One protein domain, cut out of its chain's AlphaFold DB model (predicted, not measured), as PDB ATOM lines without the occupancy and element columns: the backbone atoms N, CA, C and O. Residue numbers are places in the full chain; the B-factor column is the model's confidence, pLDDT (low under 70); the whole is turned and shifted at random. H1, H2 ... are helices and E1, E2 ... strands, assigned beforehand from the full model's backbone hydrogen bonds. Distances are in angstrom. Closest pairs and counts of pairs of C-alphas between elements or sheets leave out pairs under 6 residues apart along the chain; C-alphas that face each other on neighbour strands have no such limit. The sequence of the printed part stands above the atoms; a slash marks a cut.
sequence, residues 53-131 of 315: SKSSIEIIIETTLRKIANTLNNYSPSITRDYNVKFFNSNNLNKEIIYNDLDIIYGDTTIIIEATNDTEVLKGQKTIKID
ATOM      1  N   SER A  53     -13.480 -14.182 -40.084       78.94
ATOM      2  CA  SER A  53     -13.085 -15.182 -39.095       78.94
ATOM      3  C   SER A  53     -13.168 -14.603 -37.684       78.94
ATOM      4  O   SER A  53     -13.092 -13.383 -37.484       78.94
ATOM      5  N   LYS A  54     -13.237 -15.487 -36.688       84.44
ATOM      6  CA  LYS A  54     -13.158 -15.113 -35.271       84.44
ATOM      7  C   LYS A  54     -11.974 -14.186 -34.974       84.44
ATOM      8  O   LYS A  54     -12.174 -13.094 -34.444       84.44
ATOM      9  N   SER A  55     -10.769 -14.575 -35.379       85.06
ATOM     10  CA  SER A  55      -9.549 -13.771 -35.203       85.06
ATOM     11  C   SER A  55      -9.640 -12.383 -35.840       85.06
ATOM     12  O   SER A  55      -9.199 -11.402 -35.246       85.06
ATOM     13  N   SER A  56     -10.246 -12.266 -37.024       84.31
ATOM     14  CA  SER A  56     -10.426 -10.971 -37.692       84.31
ATOM     15  C   SER A  56     -11.340 -10.045 -36.882       84.31
ATOM     16  O   SER A  56     -11.055  -8.856 -36.731       84.31
ATOM     17  N   ILE A  57     -12.416 -10.596 -36.315       83.00
ATOM     18  CA  ILE A  57     -13.348  -9.863 -35.454       83.00
ATOM     19  C   ILE A  57     -12.661  -9.423 -34.156       83.00
ATOM     20  O   ILE A  57     -12.786  -8.266 -33.755       83.00
ATOM     21  N   GLU A  58     -11.881 -10.306 -33.534       84.31
ATOM     22  CA  GLU A  58     -11.096  -9.986 -32.337       84.31
ATOM     23  C   GLU A  58     -10.088  -8.854 -32.597       84.31
ATOM     24  O   GLU A  58      -9.993  -7.931 -31.790       84.31
ATOM     25  N   ILE A  59      -9.410  -8.843 -33.752       84.75
ATOM     26  CA  ILE A  59      -8.492  -7.757 -34.146       84.75
ATOM     27  C   ILE A  59      -9.226  -6.415 -34.282       84.75
ATOM     28  O   ILE A  59      -8.716  -5.373 -33.851       84.75
ATOM     29  N   ILE A  60     -10.423  -6.412 -34.876       82.94
ATOM     30  CA  ILE A  60     -11.251  -5.204 -35.015       82.94
ATOM     31  C   ILE A  60     -11.651  -4.666 -33.638       82.94
ATOM     32  O   ILE A  60     -11.553  -3.457 -33.384       82.94
ATOM     33  N   ILE A  61     -12.072  -5.563 -32.744       80.69
ATOM     34  CA  ILE A  61     -12.420  -5.235 -31.363       80.69
ATOM     35  C   ILE A  61     -11.206  -4.638 -30.650       80.69
ATOM     36  O   ILE A  61     -11.294  -3.529 -30.123       80.69
ATOM     37  N   GLU A  62     -10.057  -5.312 -30.716       79.19
ATOM     38  CA  GLU A  62      -8.808  -4.876 -30.093       79.19
ATOM     39  C   GLU A  62      -8.408  -3.473 -30.557       79.19
ATOM     40  O   GLU A  62      -8.130  -2.583 -29.752       79.19
ATOM     41  N   THR A  63      -8.425  -3.254 -31.872       79.75
ATOM     42  CA  THR A  63      -8.077  -1.974 -32.491       79.75
ATOM     43  C   THR A  63      -9.008  -0.859 -32.022       79.75
ATOM     44  O   THR A  63      -8.566   0.261 -31.754       79.75
ATOM     45  N   THR A  64     -10.303  -1.152 -31.905       78.44
ATOM     46  CA  THR A  64     -11.311  -0.187 -31.453       78.44
ATOM     47  C   THR A  64     -11.117   0.163 -29.981       78.44
ATOM     48  O   THR A  64     -11.092   1.346 -29.636       78.44
ATOM     49  N   LEU A  65     -10.892  -0.836 -29.125       76.12
ATOM     50  CA  LEU A  65     -10.624  -0.624 -27.703       76.12
ATOM     51  C   LEU A  65      -9.329   0.177 -27.484       76.12
ATOM     52  O   LEU A  65      -9.331   1.131 -26.710       76.12
ATOM     53  N   ARG A  66      -8.250  -0.117 -28.231       75.31
ATOM     54  CA  ARG A  66      -6.992   0.663 -28.212       75.31
ATOM     55  C   ARG A  66      -7.206   2.135 -28.567       75.31
ATOM     56  O   ARG A  66      -6.669   3.010 -27.891       75.31
ATOM     57  N   LYS A  67      -8.010   2.432 -29.593       74.94
ATOM     58  CA  LYS A  67      -8.336   3.819 -29.978       74.94
ATOM     59  C   LYS A  67      -9.064   4.573 -28.862       74.94
ATOM     60  O   LYS A  67      -8.726   5.722 -28.582       74.94
ATOM     61  N   ILE A  68     -10.038   3.932 -28.218       72.19
ATOM     62  CA  ILE A  68     -10.787   4.520 -27.098       72.19
ATOM     63  C   ILE A  68      -9.860   4.766 -25.905       72.19
ATOM     64  O   ILE A  68      -9.826   5.876 -25.376       72.19
ATOM     65  N   ALA A  69      -9.049   3.772 -25.536       69.50
ATOM     66  CA  ALA A  69      -8.078   3.877 -24.451       69.50
ATOM     67  C   ALA A  69      -7.118   5.062 -24.635       69.50
ATOM     68  O   ALA A  69      -6.924   5.854 -23.711       69.50
ATOM     69  N   ASN A  70      -6.581   5.226 -25.849       68.75
ATOM     70  CA  ASN A  70      -5.698   6.341 -26.191       68.75
ATOM     71  C   ASN A  70      -6.397   7.702 -26.085       68.75
ATOM     72  O   ASN A  70      -5.768   8.681 -25.693       68.75
ATOM     73  N   THR A  71      -7.690   7.760 -26.415       67.62
ATOM     74  CA  THR A  71      -8.485   8.996 -26.376       67.62
ATOM     75  C   THR A  71      -8.794   9.423 -24.940       67.62
ATOM     76  O   THR A  71      -8.794  10.613 -24.640       67.62
ATOM     77  N   LEU A  72      -9.063   8.466 -24.046       64.88
ATOM     78  CA  LEU A  72      -9.481   8.752 -22.671       64.88
ATOM     79  C   LEU A  72      -8.313   9.014 -21.717       64.88
ATOM     80  O   LEU A  72      -8.428   9.878 -20.852       64.88
ATOM     81  N   ASN A  73      -7.201   8.282 -21.845       57.47
ATOM     82  CA  ASN A  73      -6.194   8.249 -20.781       57.47
ATOM     83  C   ASN A  73      -4.902   9.031 -21.060       57.47
ATOM     84  O   ASN A  73      -4.076   9.097 -20.155       57.47
ATOM     85  N   ASN A  74      -4.682   9.624 -22.247       52.50
ATOM     86  CA  ASN A  74      -3.419  10.301 -22.653       52.50
ATOM     87  C   ASN A  74      -2.114   9.494 -22.414       52.50
ATOM     88  O   ASN A  74      -1.013   9.975 -22.669       52.50
ATOM     89  N   TYR A  75      -2.236   8.260 -21.944       46.69
ATOM     90  CA  TYR A  75      -1.212   7.292 -21.608       46.69
ATOM     91  C   TYR A  75      -1.690   5.995 -22.214       46.69
ATOM     92  O   TYR A  75      -2.817   5.605 -21.938       46.69
ATOM     93  N   SER A  76      -0.844   5.363 -23.021       43.66
ATOM     94  CA  SER A  76      -1.073   4.061 -23.643       43.66
ATOM     95  C   SER A  76      -1.184   2.992 -22.554       43.66
ATOM     96  O   SER A  76      -0.135   2.522 -22.098       43.66
ATOM     97  N   PRO A  77      -2.382   2.534 -22.132       46.81
ATOM     98  CA  PRO A  77      -2.440   1.237 -21.499       46.81
ATOM     99  C   PRO A  77      -2.153   0.286 -22.654       46.81
ATOM    100  O   PRO A  77      -2.853   0.286 -23.673       46.81
ATOM    101  N   SER A  78      -1.084  -0.491 -22.549       50.56
ATOM    102  CA  SER A  78      -1.005  -1.690 -23.357       50.56
ATOM    103  C   SER A  78      -2.270  -2.477 -23.036       50.56
ATOM    104  O   SER A  78      -2.349  -3.121 -21.998       50.56
ATOM    105  N   ILE A  79      -3.278  -2.407 -23.905       54.16
ATOM    106  CA  ILE A  79      -4.253  -3.479 -24.026       54.16
ATOM    107  C   ILE A  79      -3.430  -4.637 -24.600       54.16
ATOM    108  O   ILE A  79      -3.413  -4.920 -25.794       54.16
ATOM    109  N   THR A  80      -2.595  -5.223 -23.745       53.78
ATOM    110  CA  THR A  80      -2.298  -6.644 -23.770       53.78
ATOM    111  C   THR A  80      -3.648  -7.353 -23.689       53.78
ATOM    112  O   THR A  80      -4.642  -6.736 -23.307       53.78
ATOM    113  N   ARG A  81      -3.754  -8.591 -24.172       58.38
ATOM    114  CA  ARG A  81      -5.017  -9.348 -24.264       58.38
ATOM    115  C   ARG A  81      -5.584  -9.715 -22.878       58.38
ATOM    116  O   ARG A  81      -5.893 -10.867 -22.611       58.38
ATOM    117  N   ASP A  82      -5.722  -8.735 -21.995       64.06
ATOM    118  CA  ASP A  82      -6.245  -8.824 -20.639       64.06
ATOM    119  C   ASP A  82      -7.780  -8.784 -20.650       64.06
ATOM    120  O   ASP A  82      -8.429  -8.306 -19.721       64.06
ATOM    121  N   TYR A  83      -8.372  -9.243 -21.750       70.62
ATOM    122  CA  TYR A  83      -9.801  -9.362 -21.934       70.62
ATOM    123  C   TYR A  83     -10.110 -10.608 -22.756       70.62
ATOM    124  O   TYR A  83      -9.356 -10.996 -23.648       70.62
ATOM    125  N   ASN A  84     -11.252 -11.210 -22.460       76.56
ATOM    126  CA  ASN A  84     -11.805 -12.334 -23.186       76.56
ATOM    127  C   ASN A  84     -12.977 -11.844 -24.034       76.56
ATOM    128  O   ASN A  84     -13.829 -11.099 -23.546       76.56
ATOM    129  N   VAL A  85     -13.020 -12.276 -25.294       82.50
ATOM    130  CA  VAL A  85     -14.153 -12.051 -26.196       82.50
ATOM    131  C   VAL A  85     -14.971 -13.331 -26.245       82.50
ATOM    132  O   VAL A  85     -14.478 -14.373 -26.673       82.50
ATOM    133  N   LYS A  86     -16.222 -13.249 -25.801       86.38
ATOM    134  CA  LYS A  86     -17.171 -14.361 -25.821       86.38
ATOM    135  C   LYS A  86     -18.295 -14.060 -26.799       86.38
ATOM    136  O   LYS A  86     -18.795 -12.933 -26.856       86.38
ATOM    137  N   PHE A  87     -18.708 -15.078 -27.545       85.88
ATOM    138  CA  PHE A  87     -19.753 -14.974 -28.558       85.88
ATOM    139  C   PHE A  87     -20.999 -15.730 -28.112       85.88
ATOM    140  O   PHE A  87     -20.914 -16.858 -27.635       85.88
ATOM    141  N   PHE A  88     -22.168 -15.128 -28.297       84.69
ATOM    142  CA  PHE A  88     -23.451 -15.712 -27.926       84.69
ATOM    143  C   PHE A  88     -24.479 -15.516 -29.032       84.69
ATOM    144  O   PHE A  88     -24.410 -14.562 -29.810       84.69
ATOM    145  N   ASN A  89     -25.482 -16.392 -29.055       76.31
ATOM    146  CA  ASN A  89     -26.693 -16.129 -29.818       76.31
ATOM    147  C   ASN A  89     -27.468 -15.016 -29.103       76.31
ATOM    148  O   ASN A  89     -27.736 -15.134 -27.908       76.31
ATOM    149  N   SER A  90     -27.856 -13.967 -29.823       75.19
ATOM    150  CA  SER A  90     -28.653 -12.863 -29.267       75.19
ATOM    151  C   SER A  90     -29.918 -13.314 -28.528       75.19
ATOM    152  O   SER A  90     -30.302 -12.704 -27.533       75.19
ATOM    153  N   ASN A  91     -30.529 -14.419 -28.964       76.00
ATOM    154  CA  ASN A  91     -31.741 -14.980 -28.373       76.00
ATOM    155  C   ASN A  91     -31.464 -15.953 -27.211       76.00
ATOM    156  O   ASN A  91     -32.401 -16.410 -26.559       76.00
ATOM    157  N   ASN A  92     -30.202 -16.319 -26.956       78.69
ATOM    158  CA  ASN A  92     -29.827 -17.233 -25.880       78.69
ATOM    159  C   ASN A  92     -28.403 -16.962 -25.365       78.69
ATOM    160  O   ASN A  92     -27.424 -17.506 -25.880       78.69
ATOM    161  N   LEU A  93     -28.311 -16.176 -24.291       84.12
ATOM    162  CA  LEU A  93     -27.052 -15.818 -23.625       84.12
ATOM    163  C   LEU A  93     -26.554 -16.877 -22.625       84.12
ATOM    164  O   LEU A  93     -25.502 -16.703 -22.021       84.12
ATOM    165  N   ASN A  94     -27.277 -17.987 -22.439       84.81
ATOM    166  CA  ASN A  94     -26.923 -18.999 -21.432       84.81
ATOM    167  C   ASN A  94     -25.841 -19.976 -21.908       84.81
ATOM    168  O   ASN A  94     -25.359 -20.794 -21.124       84.81
ATOM    169  N   LYS A  95     -25.485 -19.942 -23.195       84.88
ATOM    170  CA  LYS A  95     -24.493 -20.842 -23.780       84.88
ATOM    171  C   LYS A  95     -23.594 -20.083 -24.745       84.88
ATOM    172  O   LYS A  95     -24.056 -19.617 -25.785       84.88
ATOM    173  N   GLU A  96     -22.315 -20.006 -24.397       86.81
ATOM    174  CA  GLU A  96     -21.274 -19.456 -25.264       86.81
ATOM    175  C   GLU A  96     -21.127 -20.305 -26.535       86.81
ATOM    176  O   GLU A  96     -21.188 -21.540 -26.500       86.81
ATOM    177  N   ILE A  97     -20.937 -19.631 -27.668       84.44
ATOM    178  CA  ILE A  97     -20.597 -20.234 -28.949       84.44
ATOM    179  C   ILE A  97     -19.079 -20.185 -29.108       84.44
ATOM    180  O   ILE A  97     -18.481 -19.113 -29.188       84.44
ATOM    181  N   ILE A  98     -18.460 -21.360 -29.198       85.69
ATOM    182  CA  ILE A  98     -17.026 -21.486 -29.458       85.69
ATOM    183  C   ILE A  98     -16.831 -21.616 -30.968       85.69
ATOM    184  O   ILE A  98     -17.077 -22.679 -31.533       85.69
ATOM    185  N   TYR A  99     -16.400 -20.529 -31.603       81.56
ATOM    186  CA  TYR A  99     -15.954 -20.529 -32.997       81.56
ATOM    187  C   TYR A  99     -14.453 -20.849 -33.084       81.56
ATOM    188  O   TYR A  99     -13.659 -20.367 -32.265       81.56
ATOM    189  N   ASN A 100     -14.070 -21.635 -34.086       84.12
ATOM    190  CA  ASN A 100     -12.695 -21.806 -34.545       84.12
ATOM    191  C   ASN A 100     -12.317 -20.695 -35.535       84.12
ATOM    192  O   ASN A 100     -13.180 -20.012 -36.078       84.12
ATOM    193  N   ASP A 101     -11.027 -20.546 -35.837       78.62
ATOM    194  CA  ASP A 101     -10.565 -19.554 -36.824       78.62
ATOM    195  C   ASP A 101     -11.016 -19.850 -38.264       78.62
ATOM    196  O   ASP A 101     -11.075 -18.938 -39.085       78.62
ATOM    197  N   LEU A 102     -11.357 -21.106 -38.565       71.88
ATOM    198  CA  LEU A 102     -11.960 -21.506 -39.841       71.88
ATOM    199  C   LEU A 102     -13.475 -21.264 -39.880       71.88
ATOM    200  O   LEU A 102     -14.064 -21.280 -40.961       71.88
ATOM    201  N   ASP A 103     -14.107 -21.053 -38.723       70.75
ATOM    202  CA  ASP A 103     -15.539 -20.809 -38.659       70.75
ATOM    203  C   ASP A 103     -15.838 -19.346 -38.988       70.75
ATOM    204  O   ASP A 103     -15.167 -18.416 -38.528       70.75
ATOM    205  N   ILE A 104     -16.901 -19.143 -39.759       66.81
ATOM    206  CA  ILE A 104     -17.394 -17.811 -40.089       66.81
ATOM    207  C   ILE A 104     -18.548 -17.466 -39.140       66.81
ATOM    208  O   ILE A 104     -19.500 -18.240 -38.989       66.81
ATOM    209  N   ILE A 105     -18.460 -16.302 -38.488       71.94
ATOM    210  CA  ILE A 105     -19.460 -15.824 -37.519       71.94
ATOM    211  C   ILE A 105     -20.609 -15.121 -38.253       71.94
ATOM    212  O   ILE A 105     -20.407 -14.417 -39.243       71.94
ATOM    213  N   TYR A 106     -21.838 -15.335 -37.786       68.88
ATOM    214  CA  TYR A 106     -23.037 -15.098 -38.575       68.88
ATOM    215  C   TYR A 106     -24.290 -14.821 -37.729       68.88
ATOM    216  O   TYR A 106     -24.563 -15.554 -36.779       68.88
ATOM    217  N   GLY A 107     -25.136 -13.893 -38.191       67.75
ATOM    218  CA  GLY A 107     -26.445 -13.598 -37.600       67.75
ATOM    219  C   GLY A 107     -26.367 -12.640 -36.411       67.75
ATOM    220  O   GLY A 107     -25.331 -12.019 -36.157       67.75
ATOM    221  N   ASP A 108     -27.472 -12.515 -35.676       69.88
ATOM    222  CA  ASP A 108     -27.543 -11.666 -34.487       69.88
ATOM    223  C   ASP A 108     -26.662 -12.253 -33.378       69.88
ATOM    224  O   ASP A 108     -27.051 -13.186 -32.663       69.88
ATOM    225  N   THR A 109     -25.457 -11.701 -33.259       76.75
ATOM    226  CA  THR A 109     -24.408 -12.196 -32.375       76.75
ATOM    227  C   THR A 109     -24.211 -11.204 -31.246       76.75
ATOM    228  O   THR A 109     -23.908 -10.027 -31.459       76.75
ATOM    229  N   THR A 110     -24.366 -11.675 -30.017       80.62
ATOM    230  CA  THR A 110     -24.016 -10.884 -28.845       80.62
ATOM    231  C   THR A 110     -22.565 -11.148 -28.490       80.62
ATOM    232  O   THR A 110     -22.176 -12.284 -28.227       80.62
ATOM    233  N   ILE A 111     -21.769 -10.083 -28.493       79.88
ATOM    234  CA  ILE A 111     -20.375 -10.109 -28.073       79.88
ATOM    235  C   ILE A 111     -20.310  -9.574 -26.650       79.88
ATOM    236  O   ILE A 111     -20.800  -8.478 -26.355       79.88
ATOM    237  N   ILE A 112     -19.700 -10.357 -25.770       80.88
ATOM    238  CA  ILE A 112     -19.416  -9.960 -24.395       80.88
ATOM    239  C   ILE A 112     -17.903  -9.869 -24.249       80.88
ATOM    240  O   ILE A 112     -17.186 -10.806 -24.604       80.88
ATOM    241  N   ILE A 113     -17.430  -8.722 -23.757       78.50
ATOM    242  CA  ILE A 113     -16.011  -8.491 -23.489       78.50
ATOM    243  C   ILE A 113     -15.835  -8.321 -21.986       78.50
ATOM    244  O   ILE A 113     -16.414  -7.417 -21.376       78.50
ATOM    245  N   GLU A 114     -15.030  -9.204 -21.406       74.69
ATOM    246  CA  GLU A 114     -14.758  -9.260 -19.971       74.69
ATOM    247  C   GLU A 114     -13.260  -9.130 -19.740       74.69
ATOM    248  O   GLU A 114     -12.485  -9.813 -20.404       74.69
ATOM    249  N   ALA A 115     -12.838  -8.294 -18.793       68.81
ATOM    250  CA  ALA A 115     -11.456  -8.309 -18.322       68.81
ATOM    251  C   ALA A 115     -11.075  -9.701 -17.773       68.81
ATOM    252  O   ALA A 115     -11.891 -10.361 -17.130       68.81
ATOM    253  N   THR A 116      -9.837 -10.148 -17.998       68.69
ATOM    254  CA  THR A 116      -9.318 -11.422 -17.454       68.69
ATOM    255  C   THR A 116      -9.136 -11.406 -15.941       68.69
ATOM    256  O   THR A 116      -9.000 -12.472 -15.346       68.69
ATOM    257  N   ASN A 117      -9.117 -10.226 -15.323       63.00
ATOM    258  CA  ASN A 117      -8.970 -10.059 -13.885       63.00
ATOM    259  C   ASN A 117     -10.140  -9.245 -13.326       63.00
ATOM    260  O   ASN A 117     -10.628  -8.315 -13.971       63.00
ATOM    261  N   ASP A 118     -10.538  -9.553 -12.094       53.09
ATOM    262  CA  ASP A 118     -11.734  -9.016 -11.428       53.09
ATOM    263  C   ASP A 118     -11.683  -7.496 -11.174       53.09
ATOM    264  O   ASP A 118     -12.656  -6.894 -10.723       53.09
ATOM    265  N   THR A 119     -10.549  -6.854 -11.468       52.41
ATOM    266  CA  THR A 119     -10.386  -5.401 -11.461       52.41
ATOM    267  C   THR A 119     -11.229  -4.797 -12.589       52.41
ATOM    268  O   THR A 119     -10.835  -4.817 -13.751       52.41
ATOM    269  N   GLU A 120     -12.411  -4.296 -12.233       53.38
ATOM    270  CA  GLU A 120     -13.569  -3.933 -13.071       53.38
ATOM    271  C   GLU A 120     -13.378  -2.789 -14.093       53.38
ATOM    272  O   GLU A 120     -14.212  -1.890 -14.207       53.38
ATOM    273  N   VAL A 121     -12.291  -2.787 -14.858       57.47
ATOM    274  CA  VAL A 121     -11.974  -1.697 -15.793       57.47
ATOM    275  C   VAL A 121     -12.711  -1.862 -17.130       57.47
ATOM    276  O   VAL A 121     -13.072  -0.865 -17.756       57.47
ATOM    277  N   LEU A 122     -13.010  -3.102 -17.540       59.88
ATOM    278  CA  LEU A 122     -13.709  -3.408 -18.791       59.88
ATOM    279  C   LEU A 122     -14.741  -4.526 -18.588       59.88
ATOM    280  O   LEU A 122     -14.395  -5.698 -18.442       59.88
ATOM    281  N   LYS A 123     -16.022  -4.151 -18.595       62.97
ATOM    282  CA  LYS A 123     -17.160  -5.076 -18.656       62.97
ATOM    283  C   LYS A 123     -18.214  -4.466 -19.569       62.97
ATOM    284  O   LYS A 123     -18.651  -3.339 -19.338       62.97
ATOM    285  N   GLY A 124     -18.643  -5.205 -20.584       65.56
ATOM    286  CA  GLY A 124     -19.746  -4.762 -21.423       65.56
ATOM    287  C   GLY A 124     -20.271  -5.843 -22.351       65.56
ATOM    288  O   GLY A 124     -19.584  -6.808 -22.681       65.56
ATOM    289  N   GLN A 125     -21.505  -5.635 -22.788       71.31
ATOM    290  CA  GLN A 125     -22.204  -6.472 -23.746       71.31
ATOM    291  C   GLN A 125     -22.628  -5.593 -24.916       71.31
ATOM    292  O   GLN A 125     -23.213  -4.529 -24.715       71.31
ATOM    293  N   LYS A 126     -22.369  -6.048 -26.140       73.88
ATOM    294  CA  LYS A 126     -22.903  -5.423 -27.345       73.88
ATOM    295  C   LYS A 126     -23.495  -6.499 -28.236       73.88
ATOM    296  O   LYS A 126     -22.810  -7.426 -28.655       73.88
ATOM    297  N   THR A 127     -24.775  -6.357 -28.553       70.31
ATOM    298  CA  THR A 127     -25.369  -7.121 -29.647       70.31
ATOM    299  C   THR A 127     -25.011  -6.427 -30.946       70.31
ATOM    300  O   THR A 127     -25.326  -5.249 -31.126       70.31
ATOM    301  N   ILE A 128     -24.326  -7.153 -31.822       65.12
ATOM    302  CA  ILE A 128     -24.077  -6.716 -33.184       65.12
ATOM    303  C   ILE A 128     -24.864  -7.603 -34.135       65.12
ATOM    304  O   ILE A 128     -24.970  -8.820 -33.964       65.12
ATOM    305  N   LYS A 129     -25.426  -6.972 -35.156       66.69
ATOM    306  CA  LYS A 129     -26.019  -7.697 -36.263       66.69
ATOM    307  C   LYS A 129     -24.905  -7.999 -37.253       66.69
ATOM    308  O   LYS A 129     -24.493  -7.112 -37.997       66.69
ATOM    309  N   ILE A 130     -24.402  -9.230 -37.239       65.50
ATOM    310  CA  ILE A 130     -23.463  -9.702 -38.260       65.50
ATOM    311  C   ILE A 130     -24.326 -10.169 -39.425       65.50
ATOM    312  O   ILE A 130     -24.614 -11.360 -39.588       65.50
ATOM    313  N   ASP A 131     -24.856  -9.176 -40.141       53.22
ATOM    314  CA  ASP A 131     -25.797  -9.403 -41.225       53.22
ATOM    315  C   ASP A 131     -25.151 -10.236 -42.315       53.22
ATOM    316  O   ASP A 131     -23.937 -10.204 -42.520       53.22
TER     317      ASP A 131
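This is residues 53 to 131 of the 315 residues of an uncharacterized protein of Spiroplasma gladiatoris (UniProt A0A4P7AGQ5). A strongly twisted sheet of four strands forms one slab, and a single long helix, H1, only grazes it, with its residues 54 to 62. The two hairpins E1 and E2, E3 and E4 make the sheet, with E1 and E3 side by side in its middle. The printed part has 79 residues with one named helix and four named strands, in the order H1, E1, E2, E3, E4. The sheet's order is E2, E1, E3, E4, all antiparallel, and the class is mixed, helices and strands. The whole is compact, with a radius of gyration of the C-alphas of 13.3 A, yet elongated, spanning 37 by 24 by 19 A.

H1, residues 54 to 73, is on the sheet but only grazes it. Its closest C-alphas to E1, residues 83 to 89, are those of Glu 58 and Val 85, 7.2 A apart. Every O i to N i+4 pair of H1 is within hydrogen-bond range. E2, residues 92 to 97, is an edge strand and forms a hairpin with E1; N 97 and O 87 are 2.8 A apart. E3, residues 107 to 115, is antiparallel to E1 at 154 degrees, with N 86 and O 112 at 2.9 A. E4, residues 123 to 130, forms a hairpin with E3 at 160 degrees, with N 111 and O 126 at 2.9 A. E2 and E4 are apart.

H1 begins at C-alpha 54 (-13.158, -15.113, -35.271) and is 28.4 A long. E1 measures 19.8 A, E2 10.2 A and E3 25.0 A. E4 measures 21.1 A and ends at C-alpha 130 (-23.463, -9.702, -38.260).

The C-alphas farthest apart are those of Asn 74 and Asn 91, at 38.4 A. The printed part has no cut, and no link is long. Mean pLDDT of the printed part is 71.7; residues 69 to 82 and 115 to 124 are among those under 70.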